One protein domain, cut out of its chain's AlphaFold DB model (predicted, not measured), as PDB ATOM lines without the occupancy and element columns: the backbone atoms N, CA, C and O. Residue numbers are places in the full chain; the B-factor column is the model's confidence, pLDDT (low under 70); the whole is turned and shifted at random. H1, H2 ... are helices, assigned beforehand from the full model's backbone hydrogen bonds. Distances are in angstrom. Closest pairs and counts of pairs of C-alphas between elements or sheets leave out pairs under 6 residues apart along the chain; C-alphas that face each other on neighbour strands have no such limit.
ATOM      1  N   ALA A 145      35.221  11.083 -43.759       97.12
ATOM      2  CA  ALA A 145      34.964  11.622 -45.085       97.12
ATOM      3  C   ALA A 145      33.477  11.568 -45.456       97.12
ATOM      4  O   ALA A 145      32.907  12.580 -45.862       97.12
ATOM      5  N   LEU A 146      32.822  10.421 -45.249       98.12
ATOM      6  CA  LEU A 146      31.388  10.249 -45.511       98.12
ATOM      7  C   LEU A 146      30.533  11.259 -44.731       98.12
ATOM      8  O   LEU A 146      29.636  11.894 -45.291       98.12
ATOM      9  N   ASN A 147      30.835  11.442 -43.446       97.12
ATOM     10  CA  ASN A 147      30.159  12.400 -42.583       97.12
ATOM     11  C   ASN A 147      30.432  13.846 -43.023       97.12
ATOM     12  O   ASN A 147      29.491  14.625 -43.158       97.12
ATOM     13  N   ALA A 148      31.691  14.198 -43.303       95.00
ATOM     14  CA  ALA A 148      32.061  15.533 -43.772       95.00
ATOM     15  C   ALA A 148      31.358  15.892 -45.090       95.00
ATOM     16  O   ALA A 148      30.841  16.998 -45.225       95.00
ATOM     17  N   LEU A 149      31.257  14.951 -46.034       95.69
ATOM     18  CA  LEU A 149      30.534  15.138 -47.295       95.69
ATOM     19  C   LEU A 149      29.047  15.415 -47.078       95.69
ATOM     20  O   LEU A 149      28.489  16.313 -47.710       95.69
ATOM     21  N   CYS A 150      28.412  14.689 -46.156       97.38
ATOM     22  CA  CYS A 150      27.015  14.922 -45.805       97.38
ATOM     23  C   CYS A 150      26.823  16.292 -45.139       97.38
ATOM     24  O   CYS A 150      25.959  17.061 -45.556       97.38
ATOM     25  N   VAL A 151      27.635  16.620 -44.130       94.81
ATOM     26  CA  VAL A 151      27.537  17.883 -43.380       94.81
ATOM     27  C   VAL A 151      27.788  19.085 -44.289       94.81
ATOM     28  O   VAL A 151      26.973  20.010 -44.319       94.81
ATOM     29  N   ASN A 152      28.869  19.057 -45.068       92.38
ATOM     30  CA  ASN A 152      29.230  20.149 -45.967       92.38
ATOM     31  C   ASN A 152      28.205  20.297 -47.096       92.38
ATOM     32  O   ASN A 152      27.792  21.412 -47.405       92.38
ATOM     33  N   GLY A 153      27.737  19.186 -47.676       93.81
ATOM     34  CA  GLY A 153      26.702  19.215 -48.707       93.81
ATOM     35  C   GLY A 153      25.385  19.803 -48.194       93.81
ATOM     36  O   GLY A 153      24.829  20.700 -48.821       93.81
ATOM     37  N   LEU A 154      24.921  19.387 -47.010       95.81
ATOM     38  CA  LEU A 154      23.731  19.970 -46.376       95.81
ATOM     39  C   LEU A 154      23.902  21.463 -46.071       95.81
ATOM     40  O   LEU A 154      22.946  22.226 -46.206       95.81
ATOM     41  N   ALA A 155      25.098  21.892 -45.662       94.50
ATOM     42  CA  ALA A 155      25.390  23.304 -45.439       94.50
ATOM     43  C   ALA A 155      25.318  24.118 -46.744       94.50
ATOM     44  O   ALA A 155      24.724  25.194 -46.746       94.50
ATOM     45  N   LEU A 156      25.843  23.593 -47.858       92.06
ATOM     46  CA  LEU A 156      25.756  24.243 -49.172       92.06
ATOM     47  C   LEU A 156      24.306  24.394 -49.647       92.06
ATOM     48  O   LEU A 156      23.927  25.471 -50.110       92.06
ATOM     49  N   LEU A 157      23.478  23.363 -49.446       94.31
ATOM     50  CA  LEU A 157      22.058  23.399 -49.808       94.31
ATOM     51  C   LEU A 157      21.289  24.517 -49.091       94.31
ATOM     52  O   LEU A 157      20.387  25.100 -49.685       94.31
ATOM     53  N   LYS A 158      21.663  24.855 -47.843       92.94
ATOM     54  CA  LYS A 158      21.050  25.964 -47.078       92.94
ATOM     55  C   LYS A 158      21.273  27.327 -47.726       92.94
ATOM     56  O   LYS A 158      20.425  28.202 -47.579       92.94
ATOM     57  N   SER A 159      22.392  27.511 -48.423       89.62
ATOM     58  CA  SER A 159      22.689  28.750 -49.148       89.62
ATOM     59  C   SER A 159      21.973  28.797 -50.494       89.62
ATOM     60  O   SER A 159      21.421  29.828 -50.874       89.62
ATOM     61  N   ARG A 160      21.989  27.679 -51.226       90.88
ATOM     62  CA  ARG A 160      21.302  27.513 -52.506       90.88
ATOM     63  C   ARG A 160      21.039  26.032 -52.740       90.88
ATOM     64  O   ARG A 160      21.977  25.239 -52.744       90.88
ATOM     65  N   PHE A 161      19.781  25.682 -52.993       95.56
ATOM     66  CA  PHE A 161      19.433  24.314 -53.344       95.56
ATOM     67  C   PHE A 161      20.080  23.909 -54.678       95.56
ATOM     68  O   PHE A 161      20.038  24.659 -55.657       95.56
ATOM     69  N   ASP A 162      20.672  22.718 -54.690       96.31
ATOM     70  CA  ASP A 162      21.304  22.100 -55.848       96.31
ATOM     71  C   ASP A 162      20.960  20.592 -55.859       96.31
ATOM     72  O   ASP A 162      21.290  19.877 -54.902       96.31
ATOM     73  N   PRO A 163      20.287  20.087 -56.909       96.56
ATOM     74  CA  PRO A 163      19.847  18.693 -56.979       96.56
ATOM     75  C   PRO A 163      21.007  17.683 -57.019       96.56
ATOM     76  O   PRO A 163      20.886  16.578 -56.475       96.56
ATOM     77  N   ASP A 164      22.147  18.043 -57.607       95.69
ATOM     78  CA  ASP A 164      23.308  17.157 -57.685       95.69
ATOM     79  C   ASP A 164      23.969  17.027 -56.308       95.69
ATOM     80  O   ASP A 164      24.352  15.927 -55.895       95.69
ATOM     81  N   ILE A 165      24.040  18.127 -55.550       94.81
ATOM     82  CA  ILE A 165      24.513  18.104 -54.159       94.81
ATOM     83  C   ILE A 165      23.566  17.272 -53.291       94.81
ATOM     84  O   ILE A 165      24.029  16.410 -52.541       94.81
ATOM     85  N   ALA A 166      22.250  17.470 -53.413       96.81
ATOM     86  CA  ALA A 166      21.256  16.688 -52.679       96.81
ATOM     87  C   ALA A 166      21.380  15.178 -52.954       96.81
ATOM     88  O   ALA A 166      21.406  14.375 -52.015       96.81
ATOM     89  N   SER A 167      21.540  14.793 -54.224       96.12
ATOM     90  CA  SER A 167      21.774  13.400 -54.625       96.12
ATOM     91  C   SER A 167      23.036  12.822 -53.998       96.12
ATOM     92  O   SER A 167      23.010  11.724 -53.442       96.12
ATOM     93  N   ARG A 168      24.148  13.567 -54.056       95.69
ATOM     94  CA  ARG A 168      25.437  13.136 -53.497       95.69
ATOM     95  C   ARG A 168      25.378  12.977 -51.982       95.69
ATOM     96  O   ARG A 168      25.906  12.003 -51.455       95.69
ATOM     97  N   VAL A 169      24.705  13.886 -51.280       97.00
ATOM     98  CA  VAL A 169      24.509  13.793 -49.827       97.00
ATOM     99  C   VAL A 169      23.755  12.510 -49.456       97.00
ATOM    100  O   VAL A 169      24.197  11.773 -48.578       97.00
ATOM    101  N   ILE A 170      22.659  12.191 -50.155       97.19
ATOM    102  CA  ILE A 170      21.931  10.929 -49.942       97.19
ATOM    103  C   ILE A 170      22.818   9.724 -50.277       97.19
ATOM    104  O   ILE A 170      22.813   8.740 -49.534       97.19
ATOM    105  N   TYR A 171      23.578   9.782 -51.371       97.50
ATOM    106  CA  TYR A 171      24.490   8.714 -51.778       97.50
ATOM    107  C   TYR A 171      25.515   8.389 -50.682       97.50
ATOM    108  O   TYR A 171      25.588   7.242 -50.238       97.50
ATOM    109  N   TYR A 172      26.237   9.391 -50.171       98.25
ATOM    110  CA  TYR A 172      27.244   9.177 -49.129       98.25
ATOM    111  C   TYR A 172      26.631   8.748 -47.795       98.25
ATOM    112  O   TYR A 172      27.207   7.916 -47.097       98.25
ATOM    113  N   ALA A 173      25.430   9.222 -47.461       98.50
ATOM    114  CA  ALA A 173      24.727   8.759 -46.272       98.50
ATOM    115  C   ALA A 173      24.307   7.278 -46.378       98.50
ATOM    116  O   ALA A 173      24.409   6.530 -45.405       98.50
ATOM    117  N   ASN A 174      23.892   6.820 -47.565       98.19
ATOM    118  CA  ASN A 174      23.636   5.398 -47.820       98.19
ATOM    119  C   ASN A 174      24.923   4.565 -47.792       98.19
ATOM    120  O   ASN A 174      24.924   3.456 -47.259       98.19
ATOM    121  N   LEU A 175      26.026   5.093 -48.328       97.94
ATOM    122  CA  LEU A 175      27.329   4.433 -48.270       97.94
ATOM    123  C   LEU A 175      27.801   4.281 -46.814       97.94
ATOM    124  O   LEU A 175      28.231   3.200 -46.410       97.94
ATOM    125  N   ALA A 176      27.594   5.309 -45.986       98.50
ATOM    126  CA  ALA A 176      27.803   5.223 -44.546       98.50
ATOM    127  C   ALA A 176      26.899   4.167 -43.898       98.50
ATOM    128  O   ALA A 176      27.399   3.367 -43.116       98.50
ATOM    129  N   ALA A 177      25.601   4.109 -44.218       98.44
ATOM    130  CA  ALA A 177      24.691   3.082 -43.696       98.44
ATOM    131  C   ALA A 177      25.139   1.655 -44.054       98.44
ATOM    132  O   ALA A 177      25.118   0.764 -43.204       98.44
ATOM    133  N   LYS A 178      25.624   1.456 -45.285       96.69
ATOM    134  CA  LYS A 178      26.175   0.183 -45.764       96.69
ATOM    135  C   LYS A 178      27.418  -0.247 -44.979       96.69
ATOM    136  O   LYS A 178      27.538  -1.421 -44.643       96.69
ATOM    137  N   TYR A 179      28.342   0.675 -44.714       96.88
ATOM    138  CA  TYR A 179      29.625   0.349 -44.085       96.88
ATOM    139  C   TYR A 179      29.583   0.398 -42.554       96.88
ATOM    140  O   TYR A 179      30.121  -0.483 -41.893       96.88
ATOM    141  N   TYR A 180      28.906   1.383 -41.973       97.69
ATOM    142  CA  TYR A 180      28.925   1.668 -40.534       97.69
ATOM    143  C   TYR A 180      27.641   1.275 -39.804       97.69
ATOM    144  O   TYR A 180      27.483   1.600 -38.625       97.69
ATOM    145  N   LEU A 181      26.730   0.571 -40.485       97.50
ATOM    146  CA  LEU A 181      25.512   0.007 -39.911       97.50
ATOM    147  C   LEU A 181      24.795   1.041 -39.031       97.50
ATOM    148  O   LEU A 181      24.377   2.077 -39.540       97.50
ATOM    149  N   SER A 182      24.689   0.813 -37.719       97.44
ATOM    150  CA  SER A 182      23.948   1.691 -36.805       97.44
ATOM    151  C   SER A 182      24.296   3.171 -36.928       97.44
ATOM    152  O   SER A 182      23.401   4.011 -37.009       97.44
ATOM    153  N   VAL A 183      25.584   3.510 -36.982       96.75
ATOM    154  CA  VAL A 183      26.010   4.914 -37.056       96.75
ATOM    155  C   VAL A 183      25.737   5.505 -38.435       96.75
ATOM    156  O   VAL A 183      25.277   6.641 -38.551       96.75
ATOM    157  N   GLY A 184      25.936   4.714 -39.486       98.06
ATOM    158  CA  GLY A 184      25.617   5.130 -40.844       98.06
ATOM    159  C   GLY A 184      24.118   5.339 -41.075       98.06
ATOM    160  O   GLY A 184      23.719   6.332 -41.673       98.06
ATOM    161  N   TYR A 185      23.269   4.462 -40.537       98.56
ATOM    162  CA  TYR A 185      21.815   4.625 -40.577       98.56
ATOM    163  C   TYR A 185      21.339   5.812 -39.727       98.56
ATOM    164  O   TYR A 185      20.371   6.481 -40.097       98.56
ATOM    165  N   LEU A 186      22.024   6.125 -38.622       97.56
ATOM    166  CA  LEU A 186      21.766   7.350 -37.864       97.56
ATOM    167  C   LEU A 186      22.093   8.599 -38.700       97.56
ATOM    168  O   LEU A 186      21.280   9.524 -38.744       97.56
ATOM    169  N   LEU A 187      23.233   8.609 -39.403       97.94
ATOM    170  CA  LEU A 187      23.592   9.676 -40.343       97.94
ATOM    171  C   LEU A 187      22.552   9.802 -41.465       97.94
ATOM    172  O   LEU A 187      22.043  10.897 -41.691       97.94
ATOM    173  N   LEU A 188      22.172   8.694 -42.108       98.50
ATOM    174  CA  LEU A 188      21.144   8.663 -43.152       98.50
ATOM    175  C   LEU A 188      19.812   9.235 -42.674       98.50
ATOM    176  O   LEU A 188      19.201  10.050 -43.364       98.50
ATOM    177  N   GLY A 189      19.361   8.850 -41.482       97.75
ATOM    178  CA  GLY A 189      18.112   9.372 -40.954       97.75
ATOM    179  C   GLY A 189      18.169  10.871 -40.661       97.75
ATOM    180  O   GLY A 189      17.211  11.585 -40.965       97.75
ATOM    181  N   ASN A 190      19.298  11.367 -40.149       96.88
ATOM    182  CA  ASN A 190      19.517  12.799 -39.948       96.88
ATOM    183  C   ASN A 190      19.576  13.562 -41.278       96.88
ATOM    184  O   ASN A 190      18.941  14.605 -41.399       96.88
ATOM    185  N   VAL A 191      20.259  13.020 -42.289       98.12
ATOM    186  CA  VAL A 191      20.320  13.587 -43.643       98.12
ATOM    187  C   VAL A 191      18.924  13.703 -44.250       98.12
ATOM    188  O   VAL A 191      18.519  14.795 -44.640       98.12
ATOM    189  N   CYS A 192      18.146  12.616 -44.258       97.88
ATOM    190  CA  CYS A 192      16.771  12.631 -44.761       97.88
ATOM    191  C   CYS A 192      15.896  13.648 -44.016       97.88
ATOM    192  O   CYS A 192      15.040  14.277 -44.630       97.88
ATOM    193  N   ARG A 193      16.113  13.830 -42.705       96.69
ATOM    194  CA  ARG A 193      15.397  14.838 -41.914       96.69
ATOM    195  C   ARG A 193      15.756  16.257 -42.343       96.69
ATOM    196  O   ARG A 193      14.859  17.076 -42.484       96.69
ATOM    197  N   GLU A 194      17.039  16.568 -42.510       96.94
ATOM    198  CA  GLU A 194      17.472  17.908 -42.933       96.94
ATOM    199  C   GLU A 194      16.967  18.241 -44.346       96.94
ATOM    200  O   GLU A 194      16.599  19.382 -44.611       96.94
ATOM    201  N   LEU A 195      16.873  17.241 -45.229       97.56
ATOM    202  CA  LEU A 195      16.345  17.409 -46.585       97.56
ATOM    203  C   LEU A 195      14.824  17.622 -46.649       97.56
ATOM    204  O   LEU A 195      14.332  18.031 -47.695       97.56
ATOM    205  N   LEU A 196      14.080  17.436 -45.548       96.06
ATOM    206  CA  LEU A 196      12.646  17.769 -45.503       96.06
ATOM    207  C   LEU A 196      12.366  19.247 -45.785       96.06
ATOM    208  O   LEU A 196      11.283  19.580 -46.244       96.06
ATOM    209  N   LEU A 197      13.341  20.132 -45.553       95.25
ATOM    210  CA  LEU A 197      13.234  21.552 -45.908       95.25
ATOM    211  C   LEU A 197      13.022  21.783 -47.412       95.25
ATOM    212  O   LEU A 197      12.561  22.851 -47.802       95.25
ATOM    213  N   TYR A 198      13.363  20.790 -48.231       96.06
ATOM    214  CA  TYR A 198      13.317  20.831 -49.685       96.06
ATOM    215  C   TYR A 198      12.379  19.757 -50.245       96.06
ATOM    216  O   TYR A 198      12.534  19.367 -51.393       96.06
ATOM    217  N   GLU A 199      11.438  19.224 -49.454       94.12
ATOM    218  CA  GLU A 199      10.641  18.046 -49.843       94.12
ATOM    219  C   GLU A 199       9.807  18.229 -51.124       94.12
ATOM    220  O   GLU A 199       9.495  17.246 -51.794       94.12
ATOM    221  N   GLU A 200       9.502  19.478 -51.485       94.12
ATOM    222  CA  GLU A 200       8.765  19.849 -52.699       94.12
ATOM    223  C   GLU A 200       9.640  19.884 -53.968       94.12
ATOM    224  O   GLU A 200       9.119  20.025 -55.074       94.12
ATOM    225  N   GLU A 201      10.964  19.762 -53.837       96.56
ATOM    226  CA  GLU A 201      11.879  19.756 -54.979       96.56
ATOM    227  C   GLU A 201      11.720  18.478 -55.814       96.56
ATOM    228  O   GLU A 201      11.618  17.362 -55.295       96.56
ATOM    229  N   ASP A 202      11.766  18.625 -57.141       96.00
ATOM    230  CA  ASP A 202      11.434  17.555 -58.092       96.00
ATOM    231  C   ASP A 202      12.270  16.282 -57.919       96.00
ATOM    232  O   ASP A 202      11.787  15.178 -58.182       96.00
ATOM    233  N   ILE A 203      13.509  16.417 -57.447       95.38
ATOM    234  CA  ILE A 203      14.407  15.284 -57.217       95.38
ATOM    235  C   ILE A 203      13.911  14.329 -56.126       95.38
ATOM    236  O   ILE A 203      14.237  13.142 -56.145       95.38
ATOM    237  N   PHE A 204      13.093  14.821 -55.196       95.75
ATOM    238  CA  PHE A 204      12.502  14.015 -54.131       95.75
ATOM    239  C   PHE A 204      11.098  13.528 -54.474       95.75
ATOM    240  O   PHE A 204      10.466  12.852 -53.659       95.75
ATOM    241  N   ARG A 205      10.595  13.807 -55.682       93.31
ATOM    242  CA  ARG A 205       9.263  13.372 -56.103       93.31
ATOM    243  C   ARG A 205       9.129  11.852 -55.979       93.31
ATOM    244  O   ARG A 205       9.883  11.082 -56.567       93.31
ATOM    245  N   GLY A 206       8.128  11.415 -55.216       89.62
ATOM    246  CA  GLY A 206       7.873   9.997 -54.940       89.62
ATOM    247  C   GLY A 206       8.705   9.408 -53.795       89.62
ATOM    248  O   GLY A 206       8.470   8.265 -53.401       89.62
ATOM    249  N   MET A 207       9.627  10.176 -53.211       93.12
ATOM    250  CA  MET A 207      10.288   9.828 -51.960       93.12
ATOM    251  C   MET A 207       9.442  10.301 -50.779       93.12
ATOM    252  O   MET A 207       8.883  11.391 -50.782       93.12
ATOM    253  N   ASN A 208       9.368   9.486 -49.729       93.81
ATOM    254  CA  ASN A 208       8.807   9.913 -48.450       93.81
ATOM    255  C   ASN A 208       9.967  10.106 -47.471       93.81
ATOM    256  O   ASN A 208      10.261   9.214 -46.674       93.81
ATOM    257  N   LEU A 209      10.652  11.252 -47.572       95.44
ATOM    258  CA  LEU A 209      11.847  11.570 -46.778       95.44
ATOM    259  C   LEU A 209      11.585  11.457 -45.271       95.44
ATOM    260  O   LEU A 209      12.442  11.000 -44.515       95.44
ATOM    261  N   ARG A 210      10.361  11.779 -44.844       95.31
ATOM    262  CA  ARG A 210       9.901  11.674 -43.458       95.31
ATOM    263  C   ARG A 210       9.914  10.223 -42.978       95.31
ATOM    264  O   ARG A 210      10.524   9.898 -41.960       95.31
ATOM    265  N   LEU A 211       9.286   9.328 -43.739       94.88
ATOM    266  CA  LEU A 211       9.257   7.903 -43.425       94.88
ATOM    267  C   LEU A 211      10.637   7.257 -43.599       94.88
ATOM    268  O   LEU A 211      11.000   6.395 -42.806       94.88
ATOM    269  N   MET A 212      11.418   7.684 -44.595       95.88
ATOM    270  CA  MET A 212      12.797   7.233 -44.805       95.88
ATOM    271  C   MET A 212      13.694   7.601 -43.622       95.88
ATOM    272  O   MET A 212      14.422   6.740 -43.133       95.88
ATOM    273  N   SER A 213      13.592   8.836 -43.125       97.25
ATOM    274  CA  SER A 213      14.335   9.315 -41.958       97.25
ATOM    275  C   SER A 213      14.056   8.454 -40.726       97.25
ATOM    276  O   SER A 213      14.976   7.938 -40.090       97.25
ATOM    277  N   PHE A 214      12.776   8.229 -40.426       97.69
ATOM    278  CA  PHE A 214      12.387   7.416 -39.280       97.69
ATOM    279  C   PHE A 214      12.752   5.938 -39.455       97.69
ATOM    280  O   PHE A 214      13.299   5.343 -38.532       97.69
ATOM    281  N   ASN A 215      12.515   5.360 -40.640       97.62
ATOM    282  CA  ASN A 215      12.907   3.988 -40.966       97.62
ATOM    283  C   ASN A 215      14.405   3.767 -40.718       97.62
ATOM    284  O   ASN A 215      14.770   2.807 -40.048       97.62
ATOM    285  N   ALA A 216      15.258   4.686 -41.180       98.12
ATOM    286  CA  ALA A 216      16.699   4.601 -40.979       98.12
ATOM    287  C   ALA A 216      17.074   4.576 -39.487       98.12
ATOM    288  O   ALA A 216      17.850   3.722 -39.072       98.12
ATOM    289  N   LEU A 217      16.468   5.417 -38.641       97.44
ATOM    290  CA  LEU A 217      16.733   5.382 -37.193       97.44
ATOM    291  C   LEU A 217      16.234   4.099 -36.515       97.44
ATOM    292  O   LEU A 217      16.859   3.631 -35.560       97.44
ATOM    293  N   VAL A 218      15.128   3.517 -36.986       98.25
ATOM    294  CA  VAL A 218      14.669   2.215 -36.484       98.25
ATOM    295  C   VAL A 218      15.677   1.124 -36.854       98.25
ATOM    296  O   VAL A 218      16.039   0.332 -35.982       98.25
ATOM    297  N   VAL A 219      16.174   1.107 -38.097       98.62
ATOM    298  CA  VAL A 219      17.237   0.178 -38.521       98.62
ATOM    299  C   VAL A 219      18.492   0.388 -37.679       98.62
ATOM    300  O   VAL A 219      19.017  -0.580 -37.138       98.62
ATOM    301  N   ALA A 220      18.915   1.640 -37.475       98.12
ATOM    302  CA  ALA A 220      20.079   1.967 -36.657       98.12
ATOM    303  C   ALA A 220      19.984   1.351 -35.257       98.12
ATOM    304  O   ALA A 220      20.886   0.652 -34.812       98.12
ATOM    305  N   LYS A 221      18.846   1.539 -34.585       97.44
ATOM    306  CA  LYS A 221      18.590   0.941 -33.272       97.44
ATOM    307  C   LYS A 221      18.600  -0.591 -33.316       97.44
ATOM    308  O   LYS A 221      19.054  -1.233 -32.376       97.44
ATOM    309  N   MET A 222      18.044  -1.195 -34.365       98.00
ATOM    310  CA  MET A 222      17.966  -2.655 -34.481       98.00
ATOM    311  C   MET A 222      19.324  -3.311 -34.730       98.00
ATOM    312  O   MET A 222      19.461  -4.485 -34.399       98.00
ATOM    313  N   LEU A 223      20.290  -2.595 -35.307       97.69
ATOM    314  CA  LEU A 223      21.629  -3.100 -35.628       97.69
ATOM    315  C   LEU A 223      22.677  -2.806 -34.542       97.69
ATOM    316  O   LEU A 223      23.839  -3.181 -34.716       97.69
ATOM    317  N   GLU A 224      22.299  -2.128 -33.455       95.38
ATOM    318  CA  GLU A 224      23.215  -1.635 -32.414       95.38
ATOM    319  C   GLU A 224      24.114  -2.748 -31.854       95.38
ATOM    320  O   GLU A 224      25.325  -2.572 -31.730       95.38
ATOM    321  N   ASP A 225      23.534  -3.926 -31.625       93.00
ATOM    322  CA  ASP A 225      24.188  -5.123 -31.087       93.00
ATOM    323  C   ASP A 225      25.347  -5.644 -31.946       93.00
ATOM    324  O   ASP A 225      26.336  -6.136 -31.407       93.00
ATOM    325  N   ILE A 226      25.252  -5.517 -33.271       94.31
ATOM    326  CA  ILE A 226      26.299  -5.965 -34.203       94.31
ATOM    327  C   ILE A 226      27.216  -4.829 -34.671       94.31
ATOM    328  O   ILE A 226      28.173  -5.069 -35.401       94.31
ATOM    329  N   SER A 227      26.931  -3.587 -34.271       95.75
ATOM    330  CA  SER A 227      27.615  -2.393 -34.785       95.75
ATOM    331  C   SER A 227      28.697  -1.854 -33.852       95.75
ATOM    332  O   SER A 227      29.185  -0.751 -34.079       95.75
ATOM    333  N   MET A 228      29.076  -2.587 -32.800       93.56
ATOM    334  CA  MET A 228      30.029  -2.092 -31.799       93.56
ATOM    335  C   MET A 228      31.355  -1.592 -32.413       93.56
ATOM    336  O   MET A 228      31.748  -0.472 -32.089       93.56
ATOM    337  N   PRO A 229      32.007  -2.314 -33.354       94.12
ATOM    338  CA  PRO A 229      33.212  -1.805 -34.017       94.12
ATOM    339  C   PRO A 229      32.967  -0.517 -34.812       94.12
ATOM    340  O   PRO A 229      33.751   0.425 -34.740       94.12
ATOM    341  N   MET A 230      31.840  -0.439 -35.522       95.75
ATOM    342  CA  MET A 230      31.452   0.730 -36.314       95.75
ATOM    343  C   MET A 230      31.214   1.956 -35.427       95.75
ATOM    344  O   MET A 230      31.642   3.052 -35.777       95.75
ATOM    345  N   ILE A 231      30.555   1.766 -34.278       94.75
ATOM    346  CA  ILE A 231      30.308   2.810 -33.274       94.75
ATOM    347  C   ILE A 231      31.629   3.303 -32.689       94.75
ATOM    348  O   ILE A 231      31.882   4.507 -32.695       94.75
ATOM    349  N   ASN A 232      32.486   2.374 -32.257       93.31
ATOM    350  CA  ASN A 232      33.812   2.685 -31.734       93.31
ATOM    351  C   ASN A 232      34.625   3.525 -32.723       93.31
ATOM    352  O   ASN A 232      35.201   4.538 -32.345       93.31
ATOM    353  N   ASN A 233      34.644   3.132 -33.997       94.12
ATOM    354  CA  ASN A 233      35.465   3.799 -35.002       94.12
ATOM    355  C   ASN A 233      34.907   5.168 -35.390       94.12
ATOM    356  O   ASN A 233      35.649   6.142 -35.437       94.12
ATOM    357  N   ALA A 234      33.596   5.258 -35.629       94.31
ATOM    358  CA  ALA A 234      32.948   6.500 -36.042       94.31
ATOM    359  C   ALA A 234      33.028   7.602 -34.974       94.31
ATOM    360  O   ALA A 234      33.113   8.782 -35.313       94.31
ATOM    361  N   TYR A 235      32.997   7.221 -33.694       91.81
ATOM    362  CA  TYR A 235      33.022   8.150 -32.564       91.81
ATOM    363  C   TYR A 235      34.330   8.133 -31.777       91.81
ATOM    364  O   TYR A 235      34.409   8.765 -30.725       91.81
ATOM    365  N   GLN A 236      35.354   7.445 -32.287       89.19
ATOM    366  CA  GLN A 236      36.681   7.375 -31.672       89.19
ATOM    367  C   GLN A 236      36.599   6.958 -30.189       89.19
ATOM    368  O   GLN A 236      37.092   7.650 -29.302       89.19
ATOM    369  N   GLY A 237      35.881   5.866 -29.908       87.00
ATOM    370  CA  GLY A 237      35.693   5.314 -28.558       87.00
ATOM    371  C   GLY A 237      34.643   5.993 -27.693       87.00
ATOM    372  O   GLY A 237      34.265   5.456 -26.653       87.00
ATOM    373  N   LYS A 238      34.138   7.150 -28.119       88.31
ATOM    374  CA  LYS A 238      33.090   7.862 -27.394       88.31
ATOM    375  C   LYS A 238      31.761   7.134 -27.535       88.31
ATOM    376  O   LYS A 238      31.388   6.642 -28.602       88.31
ATOM    377  N   THR A 239      30.993   7.143 -26.458       87.81
ATOM    378  CA  THR A 239      29.571   6.820 -26.503       87.81
ATOM    379  C   THR A 239      28.825   7.823 -27.388       87.81
ATOM    380  O   THR A 239      29.273   8.947 -27.623       87.81
ATOM    381  N   LEU A 240      27.631   7.448 -27.853       89.44
ATOM    382  CA  LEU A 240      26.773   8.356 -28.621       89.44
ATOM    383  C   LEU A 240      26.428   9.638 -27.835       89.44
ATOM    384  O   LEU A 240      26.284  10.709 -28.426       89.44
ATOM    385  N   GLU A 241      26.314   9.539 -26.510       92.81
ATOM    386  CA  GLU A 241      26.079  10.689 -25.635       92.81
ATOM    387  C   GLU A 241      27.260  11.652 -25.632       92.81
ATOM    388  O   GLU A 241      27.070  12.844 -25.863       92.81
ATOM    389  N   GLU A 242      28.476  11.144 -25.470       90.75
ATOM    390  CA  GLU A 242      29.693  11.956 -25.501       90.75
ATOM    391  C   GLU A 242      29.926  12.573 -26.883       90.75
ATOM    392  O   GLU A 242      30.139  13.779 -26.992       90.75
ATOM    393  N   ALA A 243      29.811  11.777 -27.951       89.50
ATOM    394  CA  ALA A 243      29.990  12.248 -29.325       89.50
ATOM    395  C   ALA A 243      28.967  13.328 -29.717       89.50
ATOM    396  O   ALA A 243      29.267  14.232 -30.498       89.50
ATOM    397  N   SER A 244      27.758  13.264 -29.151       89.75
ATOM    398  CA  SER A 244      26.701  14.255 -29.373       89.75
ATOM    399  C   SER A 244      26.668  15.380 -28.332       89.75
ATOM    400  O   SER A 244      25.737  16.187 -28.355       89.75
ATOM    401  N   HIS A 245      27.645  15.447 -27.421       91.25
ATOM    402  CA  HIS A 245      27.693  16.418 -26.320       91.25
ATOM    403  C   HIS A 245      26.390  16.458 -25.492       91.25
ATOM    404  O   HIS A 245      25.877  17.521 -25.143       91.25
ATOM    405  N   GLY A 246      25.806  15.288 -25.218       91.69
ATOM    406  CA  GLY A 246      24.574  15.130 -24.440       91.69
ATOM    407  C   GLY A 246      23.273  15.332 -25.227       91.69
ATOM    408  O   GLY A 246      22.184  15.126 -24.679       91.69
ATOM    409  N   ALA A 247      23.335  15.703 -26.512       90.38
ATOM    410  CA  ALA A 247      22.135  15.925 -27.322       90.38
ATOM    411  C   ALA A 247      21.336  14.629 -27.560       90.38
ATOM    412  O   ALA A 247      20.100  14.656 -27.622       90.38
ATOM    413  N   ILE A 248      22.035  13.497 -27.677       92.38
ATOM    414  CA  ILE A 248      21.468  12.169 -27.901       92.38
ATOM    415  C   ILE A 248      22.054  11.204 -26.876       92.38
ATOM    416  O   ILE A 248      23.234  10.910 -26.896       92.38
ATOM    417  N   LYS A 249      21.204  10.636 -26.022       91.94
ATOM    418  CA  LYS A 249      21.641   9.747 -24.924       91.94
ATOM    419  C   LYS A 249      21.814   8.291 -25.353       91.94
ATOM    420  O   LYS A 249      22.540   7.527 -24.741       91.94
ATOM    421  N   SER A 250      21.058   7.881 -26.365       93.38
ATOM    422  CA  SER A 250      21.027   6.518 -26.894       93.38
ATOM    423  C   SER A 250      20.278   6.506 -28.223       93.38
ATOM    424  O   SER A 250      19.553   7.459 -28.536       93.38
ATOM    425  N   PHE A 251      20.373   5.412 -28.979       93.25
ATOM    426  CA  PHE A 251      19.566   5.226 -30.189       93.25
ATOM    427  C   PHE A 251      18.057   5.248 -29.893       93.25
ATOM    428  O   PHE A 251      17.283   5.791 -30.678       93.25
ATOM    429  N   SER A 252      17.624   4.744 -28.727       93.94
ATOM    430  CA  SER A 252      16.229   4.874 -28.266       93.94
ATOM    431  C   SER A 252      15.823   6.340 -28.113       93.94
ATOM    432  O   SER A 252      14.791   6.755 -28.636       93.94
ATOM    433  N   HIS A 253      16.660   7.138 -27.441       93.88
ATOM    434  CA  HIS A 253      16.400   8.561 -27.245       93.88
ATOM    435  C   HIS A 253      16.384   9.312 -28.588       93.88
ATOM    436  O   HIS A 253      15.508  10.149 -28.806       93.88
ATOM    437  N   ALA A 254      17.293   8.986 -29.516       93.38
ATOM    438  CA  ALA A 254      17.285   9.538 -30.873       93.38
ATOM    439  C   ALA A 254      15.968   9.235 -31.604       93.38
ATOM    440  O   ALA A 254      15.360  10.136 -32.183       93.38
ATOM    441  N   LEU A 255      15.506   7.984 -31.536       93.62
ATOM    442  CA  LEU A 255      14.292   7.523 -32.203       93.62
ATOM    443  C   LEU A 255      13.033   8.214 -31.666       93.62
ATOM    444  O   LEU A 255      12.208   8.684 -32.449       93.62
ATOM    445  N   GLU A 256      12.904   8.338 -30.344       91.75
ATOM    446  CA  GLU A 256      11.782   9.045 -29.714       91.75
ATOM    447  C   GLU A 256      11.751  10.527 -30.098       91.75
ATOM    448  O   GLU A 256      10.690  11.069 -30.425       91.75
ATOM    449  N   ARG A 257      12.917  11.191 -30.090       92.06
ATOM    450  CA  ARG A 257      13.040  12.581 -30.555       92.06
ATOM    451  C   ARG A 257      12.607  12.701 -32.012       92.06
ATOM    452  O   ARG A 257      11.825  13.596 -32.334       92.06
ATOM    453  N   MET A 258      13.077  11.789 -32.864       92.75
ATOM    454  CA  MET A 258      12.753  11.781 -34.285       92.75
ATOM    455  C   MET A 258      11.248  11.617 -34.513       92.75
ATOM    456  O   MET A 258      10.644  12.458 -35.176       92.75
ATOM    457  N   GLN A 259      10.617  10.616 -33.889       91.81
ATOM    458  CA  GLN A 259       9.172  10.386 -33.991       91.81
ATOM    459  C   GLN A 259       8.360  11.646 -33.661       91.81
ATOM    460  O   GLN A 259       7.447  12.008 -34.407       91.81
ATOM    461  N   ARG A 260       8.709  12.335 -32.563       89.44
ATOM    462  CA  ARG A 260       8.039  13.576 -32.141       89.44
ATOM    463  C   ARG A 260       8.236  14.694 -33.161       89.44
ATOM    464  O   ARG A 260       7.269  15.353 -33.529       89.44
ATOM    465  N   SER A 261       9.469  14.888 -33.633       92.75
ATOM    466  CA  SER A 261       9.792  15.943 -34.604       92.75
ATOM    467  C   SER A 261       9.114  15.751 -35.960       92.75
ATOM    468  O   SER A 261       8.649  16.721 -36.549       92.75
ATOM    469  N   LEU A 262       8.992  14.505 -36.424       93.94
ATOM    470  CA  LEU A 262       8.421  14.179 -37.728       93.94
ATOM    471  C   LEU A 262       6.889  14.087 -37.711       93.94
ATOM    472  O   LEU A 262       6.284  13.945 -38.769       93.94
ATOM    473  N   ARG A 263       6.244  14.150 -36.536       91.56
ATOM    474  CA  ARG A 263       4.776  14.074 -36.379       91.56
ATOM    475  C   ARG A 263       4.154  12.871 -37.108       91.56
ATOM    476  O   ARG A 263       3.132  12.995 -37.785       91.56
ATOM    477  N   LEU A 264       4.811  11.714 -37.028       90.25
ATOM    478  CA  LEU A 264       4.337  10.487 -37.670       90.25
ATOM    479  C   LEU A 264       3.075   9.959 -36.987       90.25
ATOM    480  O   LEU A 264       2.967   9.974 -35.760       90.25
ATOM    481  N   THR A 265       2.146   9.438 -37.783       91.94
ATOM    482  CA  THR A 265       0.982   8.714 -37.261       91.94
ATOM    483  C   THR A 265       1.379   7.328 -36.754       91.94
ATOM    484  O   THR A 265       2.382   6.753 -37.180       91.94
ATOM    485  N   SER A 266       0.557   6.726 -35.892       91.94
ATOM    486  CA  SER A 266       0.786   5.352 -35.418       91.94
ATOM    487  C   SER A 266       0.858   4.335 -36.565       91.94
ATOM    488  O   SER A 266       1.613   3.368 -36.485       91.94
ATOM    489  N   PHE A 267       0.098   4.552 -37.644       94.00
ATOM    490  CA  PHE A 267       0.149   3.702 -38.834       94.00
ATOM    491  C   PHE A 267       1.517   3.778 -39.524       94.00
ATOM    492  O   PHE A 267       2.121   2.742 -39.798       94.00
ATOM    493  N   GLU A 268       2.037   4.987 -39.738       93.75
ATOM    494  CA  GLU A 268       3.344   5.208 -40.368       93.75
ATOM    495  C   GLU A 268       4.492   4.677 -39.513       93.75
ATOM    496  O   GLU A 268       5.407   4.043 -40.035       93.75
ATOM    497  N   VAL A 269       4.414   4.865 -38.194       93.69
ATOM    498  CA  VAL A 269       5.374   4.279 -37.251       93.69
ATOM    499  C   VAL A 269       5.389   2.757 -37.400       93.69
ATOM    500  O   VAL A 269       6.449   2.171 -37.612       93.69
ATOM    501  N   ASN A 270       4.223   2.107 -37.383       94.94
ATOM    502  CA  ASN A 270       4.123   0.655 -37.556       94.94
ATOM    503  C   ASN A 270       4.649   0.183 -38.919       94.94
ATOM    504  O   ASN A 270       5.294  -0.865 -39.005       94.94
ATOM    505  N   GLN A 271       4.388   0.937 -39.989       94.56
ATOM    506  CA  GLN A 271       4.904   0.634 -41.322       94.56
ATOM    507  C   GLN A 271       6.434   0.723 -41.364       94.56
ATOM    508  O   GLN A 271       7.079  -0.186 -41.889       94.56
ATOM    509  N   ALA A 272       7.014   1.772 -40.774       94.31
ATOM    510  CA  ALA A 272       8.459   1.930 -40.674       94.31
ATOM    511  C   ALA A 272       9.096   0.788 -39.880       94.31
ATOM    512  O   ALA A 272      10.049   0.192 -40.358       94.31
ATOM    513  N   TYR A 273       8.534   0.408 -38.728       96.50
ATOM    514  CA  TYR A 273       9.049  -0.720 -37.944       96.50
ATOM    515  C   TYR A 273       9.046  -2.037 -38.723       96.50
ATOM    516  O   TYR A 273      10.018  -2.784 -38.654       96.50
ATOM    517  N   LYS A 274       7.983  -2.323 -39.487       96.69
ATOM    518  CA  LYS A 274       7.925  -3.524 -40.334       96.69
ATOM    519  C   LYS A 274       9.010  -3.510 -41.410       96.69
ATOM    520  O   LYS A 274       9.689  -4.515 -41.589       96.69
ATOM    521  N   LYS A 275       9.183  -2.380 -42.103       96.44
ATOM    522  CA  LYS A 275      10.205  -2.231 -43.149       96.44
ATOM    523  C   LYS A 275      11.617  -2.332 -42.566       96.44
ATOM    524  O   LYS A 275      12.404  -3.146 -43.041       96.44
ATOM    525  N   ALA A 276      11.892  -1.579 -41.504       97.56
ATOM    526  CA  ALA A 276      13.169  -1.583 -40.805       97.56
ATOM    527  C   ALA A 276      13.536  -2.977 -40.302       97.56
ATOM    528  O   ALA A 276      14.693  -3.370 -40.372       97.56
ATOM    529  N   ARG A 277      12.549  -3.744 -39.824       97.81
ATOM    530  CA  ARG A 277      12.779  -5.105 -39.348       97.81
ATOM    531  C   ARG A 277      13.260  -6.028 -40.461       97.81
ATOM    532  O   ARG A 277      14.234  -6.738 -40.255       97.81
ATOM    533  N   LEU A 278      12.613  -5.995 -41.628       97.50
ATOM    534  CA  LEU A 278      13.026  -6.801 -42.783       97.50
ATOM    535  C   LEU A 278      14.452  -6.451 -43.230       97.50
ATOM    536  O   LEU A 278      15.255  -7.342 -43.499       97.50
ATOM    537  N   GLU A 279      14.764  -5.158 -43.275       97.88
ATOM    538  CA  GLU A 279      16.088  -4.654 -43.642       97.88
ATOM    539  C   GLU A 279      17.154  -5.065 -42.613       97.88
ATOM    540  O   GLU A 279      18.164  -5.670 -42.972       97.88
ATOM    541  N   ALA A 280      16.898  -4.836 -41.323       97.94
ATOM    542  CA  ALA A 280      17.815  -5.193 -40.248       97.94
ATOM    543  C   ALA A 280      18.034  -6.710 -40.140       97.94
ATOM    544  O   ALA A 280      19.169  -7.148 -39.974       97.94
ATOM    545  N   ASP A 281      16.980  -7.522 -40.269       97.50
ATOM    546  CA  ASP A 281      17.096  -8.983 -40.247       97.50
ATOM    547  C   ASP A 281      17.921  -9.485 -41.446       97.50
ATOM    548  O   ASP A 281      18.767 -10.363 -41.280       97.50
ATOM    549  N   SER A 282      17.746  -8.897 -42.636       96.62
ATOM    550  CA  SER A 282      18.562  -9.220 -43.815       96.62
ATOM    551  C   SER A 282      20.045  -8.899 -43.593       96.62
ATOM    552  O   SER A 282      20.909  -9.736 -43.869       96.62
ATOM    553  N   ILE A 283      20.344  -7.726 -43.028       96.44
ATOM    554  CA  ILE A 283      21.713  -7.311 -42.694       96.44
ATOM    555  C   ILE A 283      22.322  -8.251 -41.650       96.44
ATOM    556  O   ILE A 283      23.433  -8.740 -41.848       96.44
ATOM    557  N   LYS A 284      21.590  -8.568 -40.575       95.38
ATOM    558  CA  LYS A 284      22.043  -9.494 -39.524       95.38
ATOM    559  C   LYS A 284      22.335 -10.888 -40.065       95.38
ATOM    560  O   LYS A 284      23.339 -11.486 -39.693       95.38
ATOM    561  N   GLN A 285      21.493 -11.398 -40.964       93.56
ATOM    562  CA  GLN A 285      21.726 -12.689 -41.613       93.56
ATOM    563  C   GLN A 285      23.000 -12.681 -42.457       93.56
ATOM    564  O   GLN A 285      23.768 -13.640 -42.393       93.56
ATOM    565  N   LYS A 286      23.238 -11.617 -43.234       90.31
ATOM    566  CA  LYS A 286      24.471 -11.477 -44.013       90.31
ATOM    567  C   LYS A 286      25.694 -11.412 -43.092       90.31
ATOM    568  O   LYS A 286      26.612 -12.206 -43.244       90.31
ATOM    569  N   PHE A 287      25.643 -10.558 -42.074       87.75
ATOM    570  CA  PHE A 287      26.721 -10.383 -41.102       87.75
ATOM    571  C   PHE A 287      27.077 -11.686 -40.371       87.75
ATOM    572  O   PHE A 287      28.251 -12.002 -40.185       87.75
ATOM    573  N   ALA A 288      26.069 -12.472 -39.978       86.50
ATOM    574  CA  ALA A 288      26.274 -13.762 -39.329       86.50
ATOM    575  C   ALA A 288      26.971 -14.776 -40.251       86.50
ATOM    576  O   ALA A 288      27.835 -15.513 -39.782       86.50
ATOM    577  N   LYS A 289      26.629 -14.800 -41.548       82.44
ATOM    578  CA  LYS A 289      27.287 -15.663 -42.540       82.44
ATOM    579  C   LYS A 289      28.739 -15.260 -42.763       82.44
ATOM    580  O   LYS A 289      29.605 -16.124 -42.690       82.44
ATOM    581  N   ASP A 290      28.992 -13.969 -42.956       77.06
ATOM    582  CA  ASP A 290      30.342 -13.443 -43.184       77.06
ATOM    583  C   ASP A 290      31.240 -13.736 -41.965       77.06
ATOM    584  O   ASP A 290      32.370 -14.191 -42.103       77.06
ATOM    585  N   THR A 291      30.701 -13.604 -40.747       72.62
ATOM    586  CA  THR A 291      31.431 -13.937 -39.509       72.62
ATOM    587  C   THR A 291      31.646 -15.447 -39.329       72.62
ATOM    588  O   THR A 291      32.648 -15.865 -38.750       72.62
ATOM    589  N   ALA A 292      30.703 -16.285 -39.772       67.81
ATOM    590  CA  ALA A 292      30.819 -17.740 -39.679       67.81
ATOM    591  C   ALA A 292      31.843 -18.300 -40.674       67.81
ATOM    592  O   ALA A 292      32.648 -19.137 -40.279       67.81
ATOM    593  N   ALA A 293      31.867 -17.789 -41.911       60.91
ATOM    594  CA  ALA A 293      32.845 -18.174 -42.928       60.91
ATOM    595  C   ALA A 293      34.285 -17.921 -42.455       60.91
ATOM    596  O   ALA A 293      35.112 -18.826 -42.498       60.91
ATOM    597  N   VAL A 294      34.544 -16.745 -41.867       62.19
ATOM    598  CA  VAL A 294      35.853 -16.411 -41.278       62.19
ATOM    599  C   VAL A 294      36.236 -17.388 -40.159       62.19
ATOM    600  O   VAL A 294      37.379 -17.824 -40.065       62.19
ATOM    601  N   LYS A 295      35.282 -17.795 -39.309       60.91
ATOM    602  CA  LYS A 295      35.552 -18.770 -38.236       60.91
ATOM    603  C   LYS A 295      35.837 -20.177 -38.762       60.91
ATOM    604  O   LYS A 295      36.655 -20.876 -38.167       60.91
ATOM    605  N   GLU A 296      35.160 -20.604 -39.825       58.72
ATOM    606  CA  GLU A 296      35.378 -21.915 -40.447       58.72
ATOM    607  C   GLU A 296      36.727 -21.984 -41.177       58.72
ATOM    608  O   GLU A 296      37.440 -22.975 -41.021       58.72
ATOM    609  N   GLU A 297      37.133 -20.917 -41.874       58.16
ATOM    610  CA  GLU A 297      38.467 -20.802 -42.485       58.16
ATOM    611  C   GLU A 297      39.577 -20.866 -41.423       58.16
ATOM    612  O   GLU A 297      40.473 -21.710 -41.509       58.16
ATOM    613  N   MET A 298      39.458 -20.089 -40.339       56.56
ATOM    614  CA  MET A 298      40.422 -20.119 -39.228       56.56
ATOM    615  C   MET A 298      40.485 -21.480 -38.507       56.56
ATOM    616  O   MET A 298      41.537 -21.876 -37.992       56.56
ATOM    617  N   ALA A 299      39.368 -22.211 -38.432       54.94
ATOM    618  CA  ALA A 299      39.331 -23.551 -37.843       54.94
ATOM    619  C   ALA A 299      39.989 -24.604 -38.755       54.94
ATOM    620  O   ALA A 299      40.687 -25.491 -38.257       54.94
ATOM    621  N   GLY A 300      39.812 -24.488 -40.075       51.84
ATOM    622  CA  GLY A 300      40.448 -25.355 -41.069       51.84
ATOM    623  C   GLY A 300      41.969 -25.177 -41.137       51.84
ATOM    624  O   GLY A 300      42.704 -26.166 -41.178       51.84
ATOM    625  N   GLU A 301      42.458 -23.937 -41.062       50.38
ATOM    626  CA  GLU A 301      43.898 -23.641 -41.060       50.38
ATOM    627  C   GLU A 301      44.610 -24.136 -39.792       50.38
ATOM    628  O   GLU A 301      45.724 -24.662 -39.866       50.38
ATOM    629  N   ASN A 302      43.964 -24.038 -38.626       45.66
ATOM    630  CA  ASN A 302      44.517 -24.570 -37.376       45.66
ATOM    631  C   ASN A 302      44.615 -26.101 -37.370       45.66
ATOM    632  O   ASN A 302      45.538 -26.644 -36.764       45.66
ATOM    633  N   TRP A 303      43.703 -26.802 -38.049       37.12
ATOM    634  CA  TRP A 303      43.764 -28.259 -38.185       37.12
ATOM    635  C   TRP A 303      44.898 -28.698 -39.122       37.12
ATOM    636  O   TRP A 303      45.629 -29.633 -38.806       37.12
ATOM    637  N   LEU A 304      45.112 -27.973 -40.226       43.56
ATOM    638  CA  LEU A 304      46.205 -28.236 -41.172       43.56
ATOM    639  C   LEU A 304      47.600 -27.954 -40.591       43.56
ATOM    640  O   LEU A 304      48.560 -28.588 -41.008       43.56
ATOM    641  N   ARG A 305      47.730 -27.046 -39.614       45.09
ATOM    642  CA  ARG A 305      48.999 -26.790 -38.901       45.09
ATOM    643  C   ARG A 305      49.332 -27.829 -37.817       45.09
ATOM    644  O   ARG A 305      50.414 -27.757 -37.235       45.09
ATOM    645  N   GLN A 306      48.420 -28.754 -37.510       40.38
ATOM    646  CA  GLN A 306      48.590 -29.796 -36.483       40.38
ATOM    647  C   GLN A 306      48.853 -31.202 -37.060       40.38
ATOM    648  O   GLN A 306      48.972 -32.154 -36.285       40.38
ATOM    649  N   ILE A 307      48.955 -31.334 -38.388       39.91
ATOM    650  CA  ILE A 307      49.289 -32.570 -39.118       39.91
ATOM    651  C   ILE A 307      50.661 -32.400 -39.769       39.91
ATOM    652  O   ILE A 307      51.453 -33.366 -39.708       39.91
TER     653      ILE A 307
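AT A GLANCE: This is residues 145 to 307 of the 307 residues of an uncharacterized protein of Legionella israelensis (UniProt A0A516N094). Look first for one long helix, H8, whose residues 268 to 280 pack on a body of helices at H4, and whose far part sticks out as a free arm, residues 289 to 307, of which 289 to 304 belong to H8. The body is an up-and-down bundle of H1, H2, H3, H4 and H7, each running against the one before it in the chain, with short H5 at the turn between H2 and H3 and short H6 in the stretch from H5 to H7. The printed part has 163 residues with eight named helices, H1 to H8 in order, and no named strand: the class is all helix. It is only just compact, close to loose, with a radius of gyration of the C-alphas of 18.2 A, and spans 67 by 34 by 33 A.

IN THESE COORDINATES: Find C-alpha 266 at (0.786, 5.352, -35.418); from there H8 runs 56.8 A to C-alpha 304 at (46.205, -28.236, -41.172). H4 is residues 209 to 222, 19.8 A, and H3 is residues 182 to 198, 25.4 A. H2, residues 163 to 180, also measures 25.4 A. H1 begins the printed part at C-alpha 145, (34.964, 11.622, -45.085), and runs 21.5 A to residue 159. H7 is residues 251 to 262, 16.2 A; H5 is residues 228 to 234 and H6 residues 240 to 243.

HOW THE PARTS SIT: Begin at the hub, H3, which touches H1, H2, H4 and H5. It forms a hairpin with H4 at a shallow tilt of 13 degrees, opposite ways, the closest C-alphas being those of Ser 182 and Ala 220, 3.9 A apart. H2 and H3 form another hairpin, closest at the C-alphas of Ala 177 and Gly 184, 3.6 A. H1 and H2 form a third, closest at Cys 150 and Val 169, 4.9 A between C-alphas. Beyond H4, look to H7, which touches it at a shallow tilt of 14 degrees, with the C-alphas of Lys 221 and Phe 251 closest at 5.4 A. H8 touches H4 with residues 268 to 280 alone, at a steep tilt of 42 degrees; the C-alphas of Asn 215 and Ala 272 are closest, 4.9 A apart. H2 touches H5 with its residues 179 to 180 alone, the C-alphas of Tyr 180 and Met 230 being closest at 5.0 A. H6 touches no helix. Every O i to N i+4 pair is within hydrogen-bond range in H2, H4, H5, H7 and H8, against 10 of 11 in H1 and 11 of 13 in H3; H6 is too short for such a pair.

THE WHOLE: The C-alphas farthest apart are those of Glu 200 and Ile 307, 67.6 A. The printed part has no cut and no long link. Look at residues 292 to 307 for pLDDT under 70; the mean of the printed part is 90.3.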